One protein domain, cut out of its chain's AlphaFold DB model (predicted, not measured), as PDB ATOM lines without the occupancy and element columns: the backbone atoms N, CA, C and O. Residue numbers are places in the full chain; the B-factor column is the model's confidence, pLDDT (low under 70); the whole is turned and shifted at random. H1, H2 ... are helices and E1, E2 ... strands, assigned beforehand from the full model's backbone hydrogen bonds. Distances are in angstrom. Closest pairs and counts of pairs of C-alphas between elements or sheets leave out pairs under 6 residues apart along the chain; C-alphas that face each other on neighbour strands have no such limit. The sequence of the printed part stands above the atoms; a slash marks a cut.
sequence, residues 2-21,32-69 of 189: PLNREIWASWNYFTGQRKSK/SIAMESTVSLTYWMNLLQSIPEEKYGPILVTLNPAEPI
ATOM      1  N   PRO A   2     145.788 126.115 119.068       91.62
ATOM      2  CA  PRO A   2     144.725 127.084 118.818       91.62
ATOM      3  C   PRO A   2     144.337 127.845 120.092       91.62
ATOM      4  O   PRO A   2     144.408 127.289 121.189       91.62
ATOM      5  N   LEU A   3     143.918 129.106 119.949       91.38
ATOM      6  CA  LEU A   3     143.516 129.939 121.092       91.38
ATOM      7  C   LEU A   3     142.260 129.397 121.784       91.38
ATOM      8  O   LEU A   3     142.194 129.387 123.010       91.38
ATOM      9  N   ASN A   4     141.279 128.921 121.008       95.44
ATOM     10  CA  ASN A   4     140.130 128.225 121.572       95.44
ATOM     11  C   ASN A   4     140.550 126.804 121.974       95.44
ATOM     12  O   ASN A   4     141.001 126.015 121.141       95.44
ATOM     13  N   ARG A   5     140.392 126.483 123.257       93.75
ATOM     14  CA  ARG A   5     140.748 125.180 123.815       93.75
ATOM     15  C   ARG A   5     139.825 124.053 123.352       93.75
ATOM     16  O   ARG A   5     140.266 122.916 123.252       93.75
ATOM     17  N   GLU A   6     138.577 124.360 123.015       95.50
ATOM     18  CA  GLU A   6     137.586 123.365 122.580       95.50
ATOM     19  C   GLU A   6     137.964 122.674 121.265       95.50
ATOM     20  O   GLU A   6     137.515 121.566 120.992       95.50
ATOM     21  N   ILE A   7     138.815 123.311 120.457       95.19
ATOM     22  CA  ILE A   7     139.287 122.771 119.175       95.19
ATOM     23  C   ILE A   7     140.672 122.128 119.280       95.19
ATOM     24  O   ILE A   7     141.318 121.880 118.265       95.19
ATOM     25  N   TRP A   8     141.166 121.880 120.493       95.69
ATOM     26  CA  TRP A   8     142.419 121.160 120.670       95.69
ATOM     27  C   TRP A   8     142.241 119.694 120.287       95.69
ATOM     28  O   TRP A   8     141.587 118.922 120.981       95.69
ATOM     29  N   ALA A   9     142.892 119.295 119.200       95.38
ATOM     30  CA  ALA A   9     143.119 117.891 118.897       95.38
ATOM     31  C   ALA A   9     144.429 117.393 119.531       95.38
ATOM     32  O   ALA A   9     145.277 118.184 119.957       95.38
ATOM     33  N   SER A  10     144.632 116.074 119.533       94.88
ATOM     34  CA  SER A  10     145.903 115.449 119.934       94.88
ATOM     35  C   SER A  10     147.103 115.943 119.111       94.88
ATOM     36  O   SER A  10     148.241 115.914 119.575       94.88
ATOM     37  N   TRP A  11     146.837 116.455 117.912       95.62
ATOM     38  CA  TRP A  11     147.785 117.048 116.984       95.62
ATOM     39  C   TRP A  11     147.079 118.174 116.228       95.62
ATOM     40  O   TRP A  11     146.011 117.973 115.656       95.62
ATOM     41  N   ASN A  12     147.658 119.372 116.247       95.31
ATOM     42  CA  ASN A  12     147.118 120.536 115.551       95.31
ATOM     43  C   ASN A  12     148.138 121.038 114.544       95.31
ATOM     44  O   ASN A  12     149.291 121.308 114.887       95.31
ATOM     45  N   TYR A  13     147.689 121.162 113.306       92.25
ATOM     46  CA  TYR A  13     148.511 121.541 112.176       92.25
ATOM     47  C   TYR A  13     148.209 122.977 111.765       92.25
ATOM     48  O   TYR A  13     147.050 123.383 111.683       92.25
ATOM     49  N   PHE A  14     149.260 123.738 111.495       89.50
ATOM     50  CA  PHE A  14     149.182 125.110 111.033       89.50
ATOM     51  C   PHE A  14     149.958 125.261 109.727       89.50
ATOM     52  O   PHE A  14     151.126 124.873 109.633       89.50
ATOM     53  N   THR A  15     149.314 125.870 108.732       86.62
ATOM     54  CA  THR A  15     149.954 126.302 107.490       86.62
ATOM     55  C   THR A  15     150.003 127.812 107.448       86.62
ATOM     56  O   THR A  15     148.980 128.493 107.419       86.62
ATOM     57  N   GLY A  16     151.218 128.343 107.418       69.75
ATOM     58  CA  GLY A  16     151.461 129.750 107.136       69.75
ATOM     59  C   GLY A  16     152.013 129.921 105.728       69.75
ATOM     60  O   GLY A  16     152.834 129.122 105.274       69.75
ATOM     61  N   GLN A  17     151.617 130.994 105.045       59.00
ATOM     62  CA  GLN A  17     152.444 131.530 103.969       59.00
ATOM     63  C   GLN A  17     153.534 132.375 104.615       59.00
ATOM     64  O   GLN A  17     153.286 133.496 105.062       59.00
ATOM     65  N   ARG A  18     154.757 131.852 104.670       52.47
ATOM     66  CA  ARG A  18     155.898 132.690 105.008       52.47
ATOM     67  C   ARG A  18     156.148 133.591 103.801       52.47
ATOM     68  O   ARG A  18     156.435 133.102 102.715       52.47
ATOM     69  N   LYS A  19     156.026 134.911 103.969       45.62
ATOM     70  CA  LYS A  19     156.541 135.881 102.987       45.62
ATOM     71  C   LYS A  19     158.071 135.817 103.024       45.62
ATOM     72  O   LYS A  19     158.715 136.672 103.625       45.62
ATOM     73  N   SER A  20     158.674 134.765 102.476       47.69
ATOM     74  CA  SER A  20     160.112 134.754 102.241       47.69
ATOM     75  C   SER A  20     160.425 135.813 101.179       47.69
ATOM     76  O   SER A  20     159.730 135.934 100.169       47.69
ATOM     77  N   LYS A  21     161.448 136.645 101.430       44.94
ATOM     78  CA  LYS A  21     162.031 137.488 100.376       44.94
ATOM     79  C   LYS A  21     162.420 136.564  99.211       44.94
ATOM     80  O   LYS A  21     162.947 135.485  99.492       44.94
ATOM     81  N   SER A  32     162.032 124.005  91.372       41.69
ATOM     82  CA  SER A  32     161.577 124.389  92.717       41.69
ATOM     83  C   SER A  32     160.501 125.484  92.694       41.69
ATOM     84  O   SER A  32     160.661 126.552  93.276       41.69
ATOM     85  N   ILE A  33     159.335 125.198  92.102       37.00
ATOM     86  CA  ILE A  33     158.094 125.888  92.507       37.00
ATOM     87  C   ILE A  33     157.613 125.211  93.797       37.00
ATOM     88  O   ILE A  33     156.598 124.522  93.833       37.00
ATOM     89  N   ALA A  34     158.392 125.345  94.865       40.62
ATOM     90  CA  ALA A  34     157.906 125.083  96.205       40.62
ATOM     91  C   ALA A  34     157.543 126.445  96.788       40.62
ATOM     92  O   ALA A  34     158.406 127.184  97.254       40.62
ATOM     93  N   MET A  35     156.256 126.801  96.733       40.34
ATOM     94  CA  MET A  35     155.700 127.701  97.742       40.34
ATOM     95  C   MET A  35     156.128 127.118  99.088       40.34
ATOM     96  O   MET A  35     155.676 126.036  99.454       40.34
ATOM     97  N   GLU A  36     157.053 127.779  99.777       50.47
ATOM     98  CA  GLU A  36     157.564 127.344 101.075       50.47
ATOM     99  C   GLU A  36     156.472 127.625 102.122       50.47
ATOM    100  O   GLU A  36     156.545 128.556 102.922       50.47
ATOM    101  N   SER A  37     155.371 126.870 102.042       54.66
ATOM    102  CA  SER A  37     154.351 126.830 103.079       54.66
ATOM    103  C   SER A  37     155.028 126.278 104.320       54.66
ATOM    104  O   SER A  37     155.409 125.106 104.354       54.66
ATOM    105  N   THR A  38     155.217 127.120 105.329       70.81
ATOM    106  CA  THR A  38     155.760 126.658 106.598       70.81
ATOM    107  C   THR A  38     154.696 125.821 107.275       70.81
ATOM    108  O   THR A  38     153.636 126.322 107.659       70.81
ATOM    109  N   VAL A  39     154.994 124.536 107.358       86.50
ATOM    110  CA  VAL A  39     154.209 123.540 108.061       86.50
ATOM    111  C   VAL A  39     154.677 123.511 109.504       86.50
ATOM    112  O   VAL A  39     155.826 123.163 109.754       86.50
ATOM    113  N   SER A  40     153.783 123.843 110.431       92.12
ATOM    114  CA  SER A  40     154.016 123.716 111.868       92.12
ATOM    115  C   SER A  40     153.026 122.713 112.441       92.12
ATOM    116  O   SER A  40     151.827 122.802 112.182       92.12
ATOM    117  N   LEU A  41     153.507 121.777 113.251       94.44
ATOM    118  CA  LEU A  41     152.671 120.763 113.891       94.44
ATOM    119  C   LEU A  41     152.922 120.773 115.389       94.44
ATOM    120  O   LEU A  41     154.063 120.627 115.806       94.44
ATOM    121  N   THR A  42     151.875 120.911 116.197       96.12
ATOM    122  CA  THR A  42     151.981 120.810 117.657       96.12
ATOM    123  C   THR A  42     151.194 119.609 118.164       96.12
ATOM    124  O   THR A  42     149.989 119.509 117.931       96.12
ATOM    125  N   TYR A  43     151.868 118.727 118.894       97.69
ATOM    126  CA  TYR A  43     151.288 117.595 119.606       97.69
ATOM    127  C   TYR A  43     150.930 117.981 121.037       97.69
ATOM    128  O   TYR A  43     151.738 118.599 121.734       97.69
ATOM    129  N   TRP A  44     149.746 117.570 121.483       97.75
ATOM    130  CA  TRP A  44     149.327 117.670 122.878       97.75
ATOM    131  C   TRP A  44     149.629 116.351 123.589       97.75
ATOM    132  O   TRP A  44     148.871 115.380 123.513       97.75
ATOM    133  N   MET A  45     150.785 116.303 124.255       97.75
ATOM    134  CA  MET A  45     151.317 115.068 124.830       97.75
ATOM    135  C   MET A  45     150.506 114.587 126.028       97.75
ATOM    136  O   MET A  45     150.430 113.381 126.247       97.75
ATOM    137  N   ASN A  46     149.852 115.495 126.764       97.19
ATOM    138  CA  ASN A  46     148.953 115.103 127.851       97.19
ATOM    139  C   ASN A  46     147.853 114.175 127.350       97.19
ATOM    140  O   ASN A  46     147.634 113.128 127.949       97.19
ATOM    141  N   LEU A  47     147.224 114.509 126.221       96.19
ATOM    142  CA  LEU A  47     146.200 113.657 125.630       96.19
ATOM    143  C   LEU A  47     146.802 112.386 125.016       96.19
ATOM    144  O   LEU A  47     146.295 111.296 125.253       96.19
ATOM    145  N   LEU A  48     147.894 112.504 124.251       96.25
ATOM    146  CA  LEU A  48     148.493 111.363 123.539       96.25
ATOM    147  C   LEU A  48     149.073 110.285 124.456       96.25
ATOM    148  O   LEU A  48     149.071 109.114 124.095       96.25
ATOM    149  N   GLN A  49     149.608 110.685 125.606       96.62
ATOM    150  CA  GLN A  49     150.317 109.800 126.533       96.62
ATOM    151  C   GLN A  49     149.617 109.707 127.895       96.62
ATOM    152  O   GLN A  49     150.178 109.149 128.832       96.62
ATOM    153  N   SER A  50     148.398 110.245 128.019       96.69
ATOM    154  CA  SER A  50     147.628 110.275 129.274       96.69
ATOM    155  C   SER A  50     148.390 110.916 130.449       96.69
ATOM    156  O   SER A  50     148.344 110.427 131.577       96.69
ATOM    157  N   ILE A  51     149.122 112.009 130.193       97.31
ATOM    158  CA  ILE A  51     149.901 112.712 131.226       97.31
ATOM    159  C   ILE A  51     148.993 113.715 131.965       97.31
ATOM    160  O   ILE A  51     148.435 114.593 131.303       97.31
ATOM    161  N   PRO A  52     148.878 113.661 133.310       97.50
ATOM    162  CA  PRO A  52     147.987 114.538 134.076       97.50
ATOM    163  C   PRO A  52     148.311 116.025 133.898       97.50
ATOM    164  O   PRO A  52     149.339 116.513 134.375       97.50
ATOM    165  N   GLU A  53     147.430 116.756 133.218       96.31
ATOM    166  CA  GLU A  53     147.648 118.179 132.953       96.31
ATOM    167  C   GLU A  53     147.505 119.029 134.221       96.31
ATOM    168  O   GLU A  53     148.236 120.003 134.364       96.31
ATOM    169  N   GLU A  54     146.662 118.652 135.195       97.19
ATOM    170  CA  GLU A  54     146.528 119.445 136.431       97.19
ATOM    171  C   GLU A  54     147.831 119.484 137.238       97.19
ATOM    172  O   GLU A  54     148.082 120.430 137.983       97.19
ATOM    173  N   LYS A  55     148.668 118.452 137.087       97.56
ATOM    174  CA  LYS A  55     149.933 118.323 137.809       97.56
ATOM    175  C   LYS A  55     151.101 118.999 137.096       97.56
ATOM    176  O   LYS A  55     151.958 119.574 137.760       97.56
ATOM    177  N   TYR A  56     151.171 118.884 135.771       95.94
ATOM    178  CA  TYR A  56     152.346 119.304 134.994       95.94
ATOM    179  C   TYR A  56     152.084 120.500 134.073       95.94
ATOM    180  O   TYR A  56     153.018 121.023 133.470       95.94
ATOM    181  N   GLY A  57     150.830 120.936 133.955       95.19
ATOM    182  CA  GLY A  57     150.401 121.860 132.915       95.19
ATOM    183  C   GLY A  57     150.448 121.237 131.509       95.19
ATOM    184  O   GLY A  57     150.676 120.028 131.354       95.19
ATOM    185  N   PRO A  58     150.216 122.053 130.465       95.50
ATOM    186  CA  PRO A  58     150.271 121.606 129.077       95.50
ATOM    187  C   PRO A  58     151.693 121.207 128.664       95.50
ATOM    188  O   PRO A  58     152.617 122.015 128.693       95.50
ATOM    189  N   ILE A  59     151.848 119.969 128.202       97.19
ATOM    190  CA  ILE A  59     153.076 119.414 127.635       97.19
ATOM    191  C   ILE A  59     152.881 119.316 126.128       97.19
ATOM    192  O   ILE A  59     152.061 118.540 125.625       97.19
ATOM    193  N   LEU A  60     153.645 120.129 125.406       97.06
ATOM    194  CA  LEU A  60     153.512 120.300 123.968       97.06
ATOM    195  C   LEU A  60     154.826 119.968 123.268       97.06
ATOM    196  O   LEU A  60     155.897 120.353 123.730       97.06
ATOM    197  N   VAL A  61     154.733 119.304 122.118       97.25
ATOM    198  CA  VAL A  61     155.870 119.100 121.212       97.25
ATOM    199  C   VAL A  61     155.533 119.759 119.891       97.25
ATOM    200  O   VAL A  61     154.563 119.371 119.245       97.25
ATOM    201  N   THR A  62     156.317 120.758 119.491       95.56
ATOM    202  CA  THR A  62     156.099 121.477 118.232       95.56
ATOM    203  C   THR A  62     157.209 121.168 117.241       95.56
ATOM    204  O   THR A  62     158.382 121.390 117.527       95.56
ATOM    205  N   LEU A  63     156.825 120.695 116.060       94.38
ATOM    206  CA  LEU A  63     157.694 120.518 114.906       94.38
ATOM    207  C   LEU A  63     157.607 121.757 114.018       94.38
ATOM    208  O   LEU A  63     156.502 122.180 113.671       94.38
ATOM    209  N   ASN A  64     158.769 122.288 113.629       91.50
ATOM    210  CA  ASN A  64     158.911 123.408 112.694       91.50
ATOM    211  C   ASN A  64     157.995 124.599 113.042       91.50
ATOM    212  O   ASN A  64     157.117 124.950 112.250       91.50
ATOM    213  N   PRO A  65     158.159 125.203 114.235       89.88
ATOM    214  CA  PRO A  65     157.262 126.253 114.700       89.88
ATOM    215  C   PRO A  65     157.219 127.417 113.700       89.88
ATOM    216  O   PRO A  65     158.257 127.903 113.250       89.88
ATOM    217  N   ALA A  66     156.009 127.858 113.343       85.56
ATOM    218  CA  ALA A  66     155.813 128.942 112.374       85.56
ATOM    219  C   ALA A  66     156.357 130.291 112.875       85.56
ATOM    220  O   ALA A  66     156.798 131.121 112.078       85.56
ATOM    221  N   GLU A  67     156.357 130.481 114.193       85.12
ATOM    222  CA  GLU A  67     156.914 131.636 114.889       85.12
ATOM    223  C   GLU A  67     157.855 131.166 116.008       85.12
ATOM    224  O   GLU A  67     157.649 130.082 116.561       85.12
ATOM    225  N   PRO A  68     158.883 131.954 116.370       88.50
ATOM    226  CA  PRO A  68     159.755 131.622 117.492       88.50
ATOM    227  C   PRO A  68     158.973 131.439 118.800       88.50
ATOM    228  O   PRO A  68     158.103 132.240 119.135       88.50
ATOM    229  N   ILE A  69     159.320 130.401 119.563       91.25
ATOM    230  CA  ILE A  69     158.762 130.141 120.896       91.25
ATOM    231  C   ILE A  69     159.654 130.833 121.934       91.25
ATOM    232  O   ILE A  69     160.881 130.767 121.839       91.25
TER     233      ILE A  69
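Overview. This is residues 2 to 21 and 32 to 69 of the 189 residues of the protein "Amino-oxidase" of Phakopsora pachyrhizi (UniProt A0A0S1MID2). A narrow sheet of three antiparallel strands runs along a rod, with the short helices H1 and H2 at one end and the ends of the cut at the other. The printed part has 58 residues, with named elements in the order E1, E2, H1, H2, E3; the sheet's order is E1, E2, E3. The class is mixed, helices and strands, with under half of the residues in named elements. The whole is loose, radius of gyration of the C-alphas 14.0 A, spanning 45 by 18 by 17 A.

Along the chain. E1, residues 11 to 17, starts at C-alpha 11 (147.785, 117.048, 116.984) and measures 20.0 A from first to last C-alpha. E2, residues 37 to 44, measures 22.4 A. H1 is residues 45 to 49, H2 residues 53 to 56. E3, residues 60 to 63, ends at C-alpha 63 (157.694, 120.518, 114.906).

Arrangement. E1 and E2 are antiparallel at 160 degrees, with N 14 and O 40 2.8 A apart. E2 and E3 are antiparallel at 158 degrees, with N 43 and O 61 2.8 A apart. H1 only grazes the sheet, with residues 45 to 48. H1 and H2 are close but not clearly touching, closest C-alphas Asn 46 and Glu 53, 6.1 A. H1 has its O i to N i+4 pair within hydrogen-bond range; H2 is too short for one.

Size, cuts and confidence. Residues 22 to 31 are cut out, C-alphas 21 and 32 being 15.2 A apart. The links printed whole are tight. Model confidence is under 70 at residues 16 to 21 and 32 to 37.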